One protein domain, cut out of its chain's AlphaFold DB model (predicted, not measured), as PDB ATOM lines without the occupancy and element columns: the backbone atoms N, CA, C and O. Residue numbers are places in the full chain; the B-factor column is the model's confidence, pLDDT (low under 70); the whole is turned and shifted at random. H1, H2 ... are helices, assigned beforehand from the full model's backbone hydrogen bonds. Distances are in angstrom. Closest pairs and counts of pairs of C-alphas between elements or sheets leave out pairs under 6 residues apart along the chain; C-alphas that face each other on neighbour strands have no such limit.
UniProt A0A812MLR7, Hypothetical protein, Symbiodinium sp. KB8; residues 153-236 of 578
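What this domain is: This is residues 153 to 236 of the 578 residues of the protein "Hypothetical protein" of Symbiodinium sp. KB8 (UniProt A0A812MLR7). Two shorter helices, H1 and H2, meet in a corner near their shared link, and the longest helix, H3, folds back over them, making a hairpin with H2 and crossing H1. The two unnamed ends, residues 153 to 157 and 221 to 236, lie on the side of H3 away from H1 and H2, while residues 189 to 196 stick out at one end as a free loop. The printed part has 84 residues with three named helices, in the order H1, H2, H3, and no named strand; its class is all helix. It is elongated, spanning 44 by 27 by 17 A, and only just compact, close to loose, with a radius of gyration of the C-alphas of 14.0 A.

Where its parts are: Find C-alpha 164 at (-8.629, -6.511, 31.392); from there H1 runs over residues 164 to 177, 20.0 A. H2 follows with residues 179 to 189, 15.5 A. H3 holds residues 196 to 216, 30.3 A, and ends at C-alpha 216, (-11.065, -15.926, 44.617).

How they stand to each other: Look first at H1 and H3, which touch through residues 206 to 214 of H3 alone, closest at the C-alphas of Ala 174 and Thr 210, 5.1 A; they run opposite ways at a steep tilt of 59 degrees. H2 and H3 form a helical hairpin, opposite ways at a shallow tilt of 28 degrees; H3 touches H2 with residues 199 to 206 alone, closest at the C-alphas of Val 181 and Cys 206, 5.7 A. H1 and H2 are close but not clearly touching, about perpendicular at 73 degrees. In H1, H2 and H3 every O i to N i+4 pair is within hydrogen-bond range.

The domain as a whole: The farthest C-alphas, of Ser 161 and Pro 192, are 44.4 A apart. The printed part has no cut; the link H1 to H2 is tight, H2 to H3 short. Look for pLDDT under 70 at residues 153 to 154, 190 to 196 and 226 to 236.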
ATOM      1  N   THR A 153       3.635  -5.012  50.307       66.25
ATOM      2  CA  THR A 153       2.228  -5.377  50.195       66.25
ATOM      3  C   THR A 153       2.065  -6.509  49.173       66.25
ATOM      4  O   THR A 153       2.867  -6.624  48.236       66.25
ATOM      5  N   PRO A 154       1.069  -7.394  49.350       67.75
ATOM      6  CA  PRO A 154       0.796  -8.456  48.395       67.75
ATOM      7  C   PRO A 154       0.533  -7.912  46.994       67.75
ATOM      8  O   PRO A 154      -0.012  -6.823  46.811       67.75
ATOM      9  N   ASN A 155       0.918  -8.695  45.990       70.06
ATOM     10  CA  ASN A 155       0.708  -8.323  44.605       70.06
ATOM     11  C   ASN A 155      -0.771  -8.499  44.232       70.06
ATOM     12  O   ASN A 155      -1.217  -9.612  43.985       70.06
ATOM     13  N   LEU A 156      -1.507  -7.389  44.168       79.00
ATOM     14  CA  LEU A 156      -2.908  -7.347  43.735       79.00
ATOM     15  C   LEU A 156      -3.054  -7.052  42.229       79.00
ATOM     16  O   LEU A 156      -4.063  -6.505  41.787       79.00
ATOM     17  N   ARG A 157      -2.025  -7.344  41.421       81.25
ATOM     18  CA  ARG A 157      -2.103  -7.180  39.963       81.25
ATOM     19  C   ARG A 157      -3.133  -8.139  39.367       81.25
ATOM     20  O   ARG A 157      -3.302  -9.260  39.837       81.25
ATOM     21  N   LYS A 158      -3.745  -7.697  38.266       87.62
ATOM     22  CA  LYS A 158      -4.595  -8.523  37.403       87.62
ATOM     23  C   LYS A 158      -3.886  -9.844  37.052       87.62
ATOM     24  O   LYS A 158      -2.736  -9.782  36.599       87.62
ATOM     25  N   PRO A 159      -4.551 -11.006  37.185       86.06
ATOM     26  CA  PRO A 159      -4.012 -12.274  36.708       86.06
ATOM     27  C   PRO A 159      -3.670 -12.210  35.209       86.06
ATOM     28  O   PRO A 159      -4.478 -11.719  34.417       86.06
ATOM     29  N   PRO A 160      -2.488 -12.688  34.783       80.88
ATOM     30  CA  PRO A 160      -2.064 -12.595  33.385       80.88
ATOM     31  C   PRO A 160      -2.956 -13.407  32.437       80.88
ATOM     32  O   PRO A 160      -3.048 -13.066  31.264       80.88
ATOM     33  N   SER A 161      -3.633 -14.436  32.953       82.44
ATOM     34  CA  SER A 161      -4.582 -15.276  32.217       82.44
ATOM     35  C   SER A 161      -5.918 -14.596  31.904       82.44
ATOM     36  O   SER A 161      -6.653 -15.104  31.067       82.44
ATOM     37  N   LEU A 162      -6.248 -13.469  32.550       87.50
ATOM     38  CA  LEU A 162      -7.546 -12.808  32.391       87.50
ATOM     39  C   LEU A 162      -7.473 -11.565  31.498       87.50
ATOM     40  O   LEU A 162      -6.581 -10.730  31.694       87.50
ATOM     41  N   PRO A 163      -8.445 -11.351  30.592       92.00
ATOM     42  CA  PRO A 163      -8.643 -10.073  29.915       92.00
ATOM     43  C   PRO A 163      -8.889  -8.919  30.902       92.00
ATOM     44  O   PRO A 163      -9.430  -9.100  31.993       92.00
ATOM     45  N   THR A 164      -8.491  -7.700  30.526       89.25
ATOM     46  CA  THR A 164      -8.629  -6.511  31.392       89.25
ATOM     47  C   THR A 164     -10.086  -6.174  31.709       89.25
ATOM     48  O   THR A 164     -10.389  -5.853  32.856       89.25
ATOM     49  N   GLU A 165     -10.986  -6.289  30.733       92.62
ATOM     50  CA  GLU A 165     -12.409  -5.990  30.933       92.62
ATOM     51  C   GLU A 165     -13.093  -6.986  31.867       92.62
ATOM     52  O   GLU A 165     -13.850  -6.601  32.759       92.62
ATOM     53  N   GLU A 166     -12.754  -8.267  31.752       91.88
ATOM     54  CA  GLU A 166     -13.276  -9.280  32.662       91.88
ATOM     55  C   GLU A 166     -12.797  -9.049  34.100       91.88
ATOM     56  O   GLU A 166     -13.586  -9.133  35.042       91.88
ATOM     57  N   TRP A 167     -11.531  -8.662  34.278       92.75
ATOM     58  CA  TRP A 167     -11.003  -8.297  35.591       92.75
ATOM     59  C   TRP A 167     -11.717  -7.082  36.201       92.75
ATOM     60  O   TRP A 167     -12.072  -7.102  37.381       92.75
ATOM     61  N   ARG A 168     -11.989  -6.041  35.402       93.19
ATOM     62  CA  ARG A 168     -12.773  -4.870  35.836       93.19
ATOM     63  C   ARG A 168     -14.185  -5.264  36.265       93.19
ATOM     64  O   ARG A 168     -14.646  -4.802  37.305       93.19
ATOM     65  N   ARG A 169     -14.847  -6.146  35.509       95.06
ATOM     66  CA  ARG A 169     -16.185  -6.663  35.837       95.06
ATOM     67  C   ARG A 169     -16.197  -7.408  37.174       95.06
ATOM     68  O   ARG A 169     -17.089  -7.176  37.986       95.06
ATOM     69  N   LEU A 170     -15.204  -8.266  37.419       94.69
ATOM     70  CA  LEU A 170     -15.070  -9.000  38.684       94.69
ATOM     71  C   LEU A 170     -14.838  -8.060  39.873       94.69
ATOM     72  O   LEU A 170     -15.487  -8.222  40.905       94.69
ATOM     73  N   LEU A 171     -13.965  -7.059  39.719       93.69
ATOM     74  CA  LEU A 171     -13.728  -6.040  40.746       93.69
ATOM     75  C   LEU A 171     -14.984  -5.217  41.040       93.69
ATOM     76  O   LEU A 171     -15.322  -5.033  42.204       93.69
ATOM     77  N   LYS A 172     -15.689  -4.757  40.000       93.62
ATOM     78  CA  LYS A 172     -16.934  -3.993  40.146       93.62
ATOM     79  C   LYS A 172     -17.976  -4.790  40.929       93.62
ATOM     80  O   LYS A 172     -18.502  -4.305  41.923       93.62
ATOM     81  N   HIS A 173     -18.193  -6.044  40.542       94.44
ATOM     82  CA  HIS A 173     -19.127  -6.915  41.243       94.44
ATOM     83  C   HIS A 173     -18.707  -7.171  42.704       94.44
ATOM     84  O   HIS A 173     -19.544  -7.148  43.605       94.44
ATOM     85  N   ALA A 174     -17.415  -7.392  42.968       94.81
ATOM     86  CA  ALA A 174     -16.903  -7.555  44.331       94.81
ATOM     87  C   ALA A 174     -17.099  -6.287  45.188       94.81
ATOM     88  O   ALA A 174     -17.465  -6.397  46.356       94.81
ATOM     89  N   TRP A 175     -16.922  -5.097  44.608       93.88
ATOM     90  CA  TRP A 175     -17.140  -3.815  45.285       93.88
ATOM     91  C   TRP A 175     -18.620  -3.613  45.640       93.88
ATOM     92  O   TRP A 175     -18.957  -3.396  46.799       93.88
ATOM     93  N   GLU A 176     -19.516  -3.771  44.663       92.50
ATOM     94  CA  GLU A 176     -20.967  -3.566  44.819       92.50
ATOM     95  C   GLU A 176     -21.627  -4.589  45.760       92.50
ATOM     96  O   GLU A 176     -22.615  -4.297  46.442       92.50
ATOM     97  N   SER A 177     -21.085  -5.809  45.808       92.38
ATOM     98  CA  SER A 177     -21.570  -6.874  46.693       92.38
ATOM     99  C   SER A 177     -21.061  -6.756  48.135       92.38
ATOM    100  O   SER A 177     -21.594  -7.423  49.022       92.38
ATOM    101  N   SER A 178     -20.077  -5.892  48.405       92.75
ATOM    102  CA  SER A 178     -19.484  -5.746  49.734       92.75
ATOM    103  C   SER A 178     -20.385  -4.952  50.683       92.75
ATOM    104  O   SER A 178     -20.668  -3.771  50.481       92.75
ATOM    105  N   SER A 179     -20.797  -5.580  51.787       91.25
ATOM    106  CA  SER A 179     -21.535  -4.907  52.866       91.25
ATOM    107  C   SER A 179     -20.703  -3.831  53.566       91.25
ATOM    108  O   SER A 179     -21.245  -2.829  54.027       91.25
ATOM    109  N   ARG A 180     -19.377  -4.004  53.611       88.44
ATOM    110  CA  ARG A 180     -18.451  -3.058  54.240       88.44
ATOM    111  C   ARG A 180     -18.276  -1.785  53.409       88.44
ATOM    112  O   ARG A 180     -18.227  -0.707  53.987       88.44
ATOM    113  N   VAL A 181     -18.276  -1.904  52.076       88.88
ATOM    114  CA  VAL A 181     -18.322  -0.749  51.158       88.88
ATOM    115  C   VAL A 181     -19.592   0.064  51.398       88.88
ATOM    116  O   VAL A 181     -19.510   1.267  51.620       88.88
ATOM    117  N   LYS A 182     -20.754  -0.598  51.455       89.25
ATOM    118  CA  LYS A 182     -22.042   0.068  51.716       89.25
ATOM    119  C   LYS A 182     -22.074   0.772  53.075       89.25
ATOM    120  O   LYS A 182     -22.603   1.873  53.188       89.25
ATOM    121  N   ALA A 183     -21.484   0.158  54.103       86.75
ATOM    122  CA  ALA A 183     -21.354   0.775  55.423       86.75
ATOM    123  C   ALA A 183     -20.459   2.025  55.391       86.75
ATOM    124  O   ALA A 183     -20.810   3.035  55.996       86.75
ATOM    125  N   LEU A 184     -19.341   1.980  54.658       85.06
ATOM    126  CA  LEU A 184     -18.459   3.134  54.474       85.06
ATOM    127  C   LEU A 184     -19.156   4.267  53.706       85.06
ATOM    128  O   LEU A 184     -19.058   5.419  54.113       85.06
ATOM    129  N   GLU A 185     -19.885   3.959  52.632       84.31
ATOM    130  CA  GLU A 185     -20.666   4.949  51.875       84.31
ATOM    131  C   GLU A 185     -21.719   5.631  52.758       84.31
ATOM    132  O   GLU A 185     -21.804   6.858  52.783       84.31
ATOM    133  N   ALA A 186     -22.465   4.858  53.552       83.38
ATOM    134  CA  ALA A 186     -23.428   5.405  54.505       83.38
ATOM    135  C   ALA A 186     -22.753   6.293  55.568       83.38
ATOM    136  O   ALA A 186     -23.272   7.356  55.908       83.38
ATOM    137  N   GLN A 187     -21.575   5.893  56.054       79.94
ATOM    138  CA  GLN A 187     -20.793   6.661  57.023       79.94
ATOM    139  C   GLN A 187     -20.288   7.990  56.435       79.94
ATOM    140  O   GLN A 187     -20.322   9.013  57.114       79.94
ATOM    141  N   LEU A 188     -19.856   7.989  55.169       77.75
ATOM    142  CA  LEU A 188     -19.420   9.189  54.448       77.75
ATOM    143  C   LEU A 188     -20.571  10.173  54.198       77.75
ATOM    144  O   LEU A 188     -20.365  11.384  54.267       77.75
ATOM    145  N   LEU A 189     -21.773   9.661  53.920       75.94
ATOM    146  CA  LEU A 189     -22.964  10.467  53.630       75.94
ATOM    147  C   LEU A 189     -23.663  11.005  54.892       75.94
ATOM    148  O   LEU A 189     -24.351  12.018  54.816       75.94
ATOM    149  N   GLY A 190     -23.490  10.354  56.047       67.75
ATOM    150  CA  GLY A 190     -24.204  10.664  57.295       67.75
ATOM    151  C   GLY A 190     -23.469  11.559  58.303       67.75
ATOM    152  O   GLY A 190     -23.813  11.512  59.478       67.75
ATOM    153  N   ALA A 191     -22.441  12.306  57.882       59.78
ATOM    154  CA  ALA A 191     -21.394  12.918  58.719       59.78
ATOM    155  C   ALA A 191     -21.786  13.392  60.142       59.78
ATOM    156  O   ALA A 191     -22.746  14.137  60.339       59.78
ATOM    157  N   PRO A 192     -20.890  13.125  61.112       50.88
ATOM    158  CA  PRO A 192     -20.054  14.222  61.610       50.88
ATOM    159  C   PRO A 192     -18.549  13.901  61.543       50.88
ATOM    160  O   PRO A 192     -18.142  12.755  61.695       50.88
ATOM    161  N   ALA A 193     -17.741  14.944  61.304       56.81
ATOM    162  CA  ALA A 193     -16.282  15.052  61.496       56.81
ATOM    163  C   ALA A 193     -15.479  13.733  61.597       56.81
ATOM    164  O   ALA A 193     -14.848  13.451  62.617       56.81
ATOM    165  N   LEU A 194     -15.470  12.924  60.536       64.00
ATOM    166  CA  LEU A 194     -14.646  11.717  60.499       64.00
ATOM    167  C   LEU A 194     -13.178  12.103  60.305       64.00
ATOM    168  O   LEU A 194     -12.849  12.909  59.431       64.00
ATOM    169  N   GLN A 195     -12.280  11.517  61.098       69.38
ATOM    170  CA  GLN A 195     -10.850  11.724  60.895       69.38
ATOM    171  C   GLN A 195     -10.432  11.126  59.548       69.38
ATOM    172  O   GLN A 195     -10.711   9.958  59.268       69.38
ATOM    173  N   ALA A 196      -9.720  11.907  58.730       69.06
ATOM    174  CA  ALA A 196      -9.301  11.501  57.387       69.06
ATOM    175  C   ALA A 196      -8.563  10.151  57.374       69.06
ATOM    176  O   ALA A 196      -8.808   9.331  56.493       69.06
ATOM    177  N   GLN A 197      -7.726   9.884  58.386       70.56
ATOM    178  CA  GLN A 197      -7.012   8.612  58.510       70.56
ATOM    179  C   GLN A 197      -7.959   7.428  58.743       70.56
ATOM    180  O   GLN A 197      -7.801   6.396  58.105       70.56
ATOM    181  N   GLN A 198      -8.983   7.578  59.589       74.88
ATOM    182  CA  GLN A 198      -9.953   6.509  59.855       74.88
ATOM    183  C   GLN A 198     -10.766   6.168  58.602       74.88
ATOM    184  O   GLN A 198     -10.972   4.995  58.290       74.88
ATOM    185  N   VAL A 199     -11.190   7.194  57.857       77.81
ATOM    186  CA  VAL A 199     -11.889   7.026  56.573       77.81
ATOM    187  C   VAL A 199     -10.982   6.351  55.552       77.81
ATOM    188  O   VAL A 199     -11.406   5.435  54.849       77.81
ATOM    189  N   TRP A 200      -9.724   6.781  55.482       76.94
ATOM    190  CA  TRP A 200      -8.736   6.209  54.582       76.94
ATOM    191  C   TRP A 200      -8.452   4.741  54.898       76.94
ATOM    192  O   TRP A 200      -8.481   3.907  53.995       76.94
ATOM    193  N   ASP A 201      -8.251   4.395  56.168       76.75
ATOM    194  CA  ASP A 201      -8.018   3.018  56.601       76.75
ATOM    195  C   ASP A 201      -9.229   2.129  56.276       76.75
ATOM    196  O   ASP A 201      -9.072   1.038  55.719       76.75
ATOM    197  N   ALA A 202     -10.445   2.621  56.535       80.69
ATOM    198  CA  ALA A 202     -11.681   1.928  56.180       80.69
ATOM    199  C   ALA A 202     -11.818   1.729  54.659       80.69
ATOM    200  O   ALA A 202     -12.157   0.632  54.202       80.69
ATOM    201  N   PHE A 203     -11.492   2.751  53.863       83.69
ATOM    202  CA  PHE A 203     -11.468   2.669  52.403       83.69
ATOM    203  C   PHE A 203     -10.441   1.645  51.905       83.69
ATOM    204  O   PHE A 203     -10.758   0.814  51.051       83.69
ATOM    205  N   GLN A 204      -9.226   1.644  52.458       82.75
ATOM    206  CA  GLN A 204      -8.189   0.691  52.068       82.75
ATOM    207  C   GLN A 204      -8.574  -0.748  52.400       82.75
ATOM    208  O   GLN A 204      -8.326  -1.646  51.593       82.75
ATOM    209  N   LEU A 205      -9.227  -0.979  53.541       81.81
ATOM    210  CA  LEU A 205      -9.777  -2.291  53.880       81.81
ATOM    211  C   LEU A 205     -10.830  -2.742  52.860       81.81
ATOM    212  O   LEU A 205     -10.760  -3.874  52.377       81.81
ATOM    213  N   CYS A 206     -11.753  -1.854  52.470       86.81
ATOM    214  CA  CYS A 206     -12.752  -2.142  51.436       86.81
ATOM    215  C   CYS A 206     -12.100  -2.495  50.091       86.81
ATOM    216  O   CYS A 206     -12.479  -3.472  49.437       86.81
ATOM    217  N   LEU A 207     -11.075  -1.735  49.697       86.44
ATOM    218  CA  LEU A 207     -10.326  -1.970  48.468       86.44
ATOM    219  C   LEU A 207      -9.630  -3.335  48.501       86.44
ATOM    220  O   LEU A 207      -9.743  -4.112  47.558       86.44
ATOM    221  N   GLN A 208      -8.967  -3.689  49.598       83.31
ATOM    222  CA  GLN A 208      -8.306  -4.988  49.715       83.31
ATOM    223  C   GLN A 208      -9.268  -6.169  49.654       83.31
ATOM    224  O   GLN A 208      -8.982  -7.154  48.971       83.31
ATOM    225  N   GLU A 209     -10.398  -6.079  50.348       85.81
ATOM    226  CA  GLU A 209     -11.420  -7.124  50.326       85.81
ATOM    227  C   GLU A 209     -12.002  -7.304  48.927       85.81
ATOM    228  O   GLU A 209     -12.131  -8.440  48.473       85.81
ATOM    229  N   THR A 210     -12.232  -6.203  48.212       90.31
ATOM    230  CA  THR A 210     -12.689  -6.219  46.817       90.31
ATOM    231  C   THR A 210     -11.716  -6.978  45.918       90.31
ATOM    232  O   THR A 210     -12.121  -7.864  45.165       90.31
ATOM    233  N   PHE A 211     -10.417  -6.681  46.014       90.00
ATOM    234  CA  PHE A 211      -9.401  -7.367  45.211       90.00
ATOM    235  C   PHE A 211      -9.269  -8.848  45.577       90.00
ATOM    236  O   PHE A 211      -9.140  -9.685  44.686       90.00
ATOM    237  N   LEU A 212      -9.306  -9.190  46.868       88.31
ATOM    238  CA  LEU A 212      -9.261 -10.585  47.301       88.31
ATOM    239  C   LEU A 212     -10.468 -11.379  46.814       88.31
ATOM    240  O   LEU A 212     -10.308 -12.509  46.360       88.31
ATOM    241  N   GLU A 213     -11.657 -10.800  46.917       90.31
ATOM    242  CA  GLU A 213     -12.887 -11.454  46.499       90.31
ATOM    243  C   GLU A 213     -12.930 -11.645  44.981       90.31
ATOM    244  O   GLU A 213     -13.252 -12.731  44.500       90.31
ATOM    245  N   ALA A 214     -12.485 -10.641  44.221       91.38
ATOM    246  CA  ALA A 214     -12.312 -10.779  42.784       91.38
ATOM    247  C   ALA A 214     -11.294 -11.881  42.432       91.38
ATOM    248  O   ALA A 214     -11.574 -12.685  41.548       91.38
ATOM    249  N   LEU A 215     -10.154 -11.974  43.134       90.06
ATOM    250  CA  LEU A 215      -9.146 -13.022  42.905       90.06
ATOM    251  C   LEU A 215      -9.667 -14.433  43.216       90.06
ATOM    252  O   LEU A 215      -9.354 -15.357  42.473       90.06
ATOM    253  N   ARG A 216     -10.475 -14.615  44.270       90.00
ATOM    254  CA  ARG A 216     -11.065 -15.926  44.617       90.00
ATOM    255  C   ARG A 216     -11.971 -16.484  43.527       90.00
ATOM    256  O   ARG A 216     -12.109 -17.696  43.413       90.00
ATOM    257  N   ARG A 217     -12.579 -15.604  42.735       89.31
ATOM    258  CA  ARG A 217     -13.462 -15.971  41.622       89.31
ATOM    259  C   ARG A 217     -12.701 -16.361  40.355       89.31
ATOM    260  O   ARG A 217     -13.333 -16.747  39.379       89.31
ATOM    261  N   VAL A 218     -11.370 -16.271  40.361       88.44
ATOM    262  CA  VAL A 218     -10.513 -16.648  39.234       88.44
ATOM    263  C   VAL A 218      -9.925 -18.042  39.473       88.44
ATOM    264  O   VAL A 218      -9.104 -18.207  40.380       88.44
ATOM    265  N   PRO A 219     -10.281 -19.052  38.659       82.94
ATOM    266  CA  PRO A 219      -9.713 -20.391  38.785       82.94
ATOM    267  C   PRO A 219      -8.183 -20.377  38.656       82.94
ATOM    268  O   PRO A 219      -7.628 -19.810  37.715       82.94
ATOM    269  N   GLY A 220      -7.492 -21.002  39.613       79.31
ATOM    270  CA  GLY A 220      -6.028 -21.123  39.612       79.31
ATOM    271  C   GLY A 220      -5.255 -19.849  39.976       79.31
ATOM    272  O   GLY A 220      -4.024 -19.863  39.924       79.31
ATOM    273  N   ALA A 221      -5.925 -18.755  40.354       80.44
ATOM    274  CA  ALA A 221      -5.240 -17.565  40.847       80.44
ATOM    275  C   ALA A 221      -4.695 -17.778  42.270       80.44
ATOM    276  O   ALA A 221      -5.383 -18.288  43.154       80.44
ATOM    277  N   GLU A 222      -3.459 -17.338  42.517       79.38
ATOM    278  CA  GLU A 222      -2.909 -17.285  43.873       79.38
ATOM    279  C   GLU A 222      -3.606 -16.174  44.668       79.38
ATOM    280  O   GLU A 222      -3.427 -14.987  44.392       79.38
ATOM    281  N   VAL A 223      -4.391 -16.554  45.678       81.00
ATOM    282  CA  VAL A 223      -5.057 -15.607  46.581       81.00
ATOM    283  C   VAL A 223      -4.156 -15.344  47.794       81.00
ATOM    284  O   VAL A 223      -3.877 -16.270  48.564       81.00
ATOM    285  N   PRO A 224      -3.702 -14.098  48.025       77.00
ATOM    286  CA  PRO A 224      -2.930 -13.767  49.218       77.00
ATOM    287  C   PRO A 224      -3.723 -14.032  50.505       77.00
ATOM    288  O   PRO A 224      -4.914 -13.730  50.597       77.00
ATOM    289  N   ARG A 225      -3.057 -14.549  51.546       71.12
ATOM    290  CA  ARG A 225      -3.677 -14.707  52.875       71.12
ATOM    291  C   ARG A 225      -4.073 -13.340  53.442       71.12
ATOM    292  O   ARG A 225      -3.298 -12.391  53.339       71.12
ATOM    293  N   ARG A 226      -5.223 -13.252  54.122       63.25
ATOM    294  CA  ARG A 226      -5.758 -11.986  54.669       63.25
ATOM    295  C   ARG A 226      -4.756 -11.264  55.587       63.25
ATOM    296  O   ARG A 226      -4.535 -10.078  55.415       63.25
ATOM    297  N   GLY A 227      -4.053 -11.993  56.462       58.53
ATOM    298  CA  GLY A 227      -3.006 -11.431  57.339       58.53
ATOM    299  C   GLY A 227      -1.696 -11.028  56.638       58.53
ATOM    300  O   GLY A 227      -0.822 -10.412  57.249       58.53
ATOM    301  N   ALA A 228      -1.528 -11.367  55.354       57.88
ATOM    302  CA  ALA A 228      -0.396 -10.911  54.548       57.88
ATOM    303  C   ALA A 228      -0.620  -9.502  53.972       57.88
ATOM    304  O   ALA A 228       0.354  -8.852  53.591       57.88
ATOM    305  N   LEU A 229      -1.870  -9.031  53.932       60.38
ATOM    306  CA  LEU A 229      -2.250  -7.715  53.434       60.38
ATOM    307  C   LEU A 229      -2.063  -6.684  54.546       60.38
ATOM    308  O   LEU A 229      -2.887  -6.560  55.440       60.38
ATOM    309  N   SER A 230      -0.968  -5.934  54.489       59.31
ATOM    310  CA  SER A 230      -0.976  -4.591  55.073       59.31
ATOM    311  C   SER A 230      -1.807  -3.709  54.137       59.31
ATOM    312  O   SER A 230      -1.612  -3.789  52.919       59.31
ATOM    313  N   ALA A 231      -2.784  -2.963  54.667       54.84
ATOM    314  CA  ALA A 231      -3.596  -2.000  53.915       54.84
ATOM    315  C   ALA A 231      -2.696  -1.116  53.033       54.84
ATOM    316  O   ALA A 231      -1.676  -0.605  53.491       54.84
ATOM    317  N   LYS A 232      -3.006  -0.980  51.736       49.66
ATOM    318  CA  LYS A 232      -2.188  -0.175  50.818       49.66
ATOM    319  C   LYS A 232      -2.343   1.297  51.209       49.66
ATOM    320  O   LYS A 232      -3.287   1.934  50.792       49.66
ATOM    321  N   GLY A 233      -1.425   1.845  51.996       52.81
ATOM    322  CA  GLY A 233      -1.585   3.182  52.578       52.81
ATOM    323  C   GLY A 233      -1.979   3.181  54.055       52.81
ATOM    324  O   GLY A 233      -2.213   4.261  54.584       52.81
ATOM    325  N   ALA A 234      -1.999   2.020  54.723       62.41
ATOM    326  CA  ALA A 234      -1.751   1.993  56.164       62.41
ATOM    327  C   ALA A 234      -0.313   2.436  56.449       62.41
ATOM    328  O   ALA A 234       0.566   2.330  55.584       62.41
ATOM    329  N   VAL A 235      -0.081   2.892  57.681       64.94
ATOM    330  CA  VAL A 235       1.263   3.198  58.176       64.94
ATOM    331  C   VAL A 235       2.141   1.970  57.959       64.94
ATOM    332  O   VAL A 235       1.828   0.865  58.407       64.94
ATOM    333  N   ALA A 236       3.202   2.150  57.179       68.94
ATOM    334  CA  ALA A 236       4.039   1.042  56.769       68.94
ATOM    335  C   ALA A 236       4.784   0.456  57.978       68.94
ATOM    336  O   ALA A 236       5.267   1.182  58.838       68.94
TER     337      ALA A 236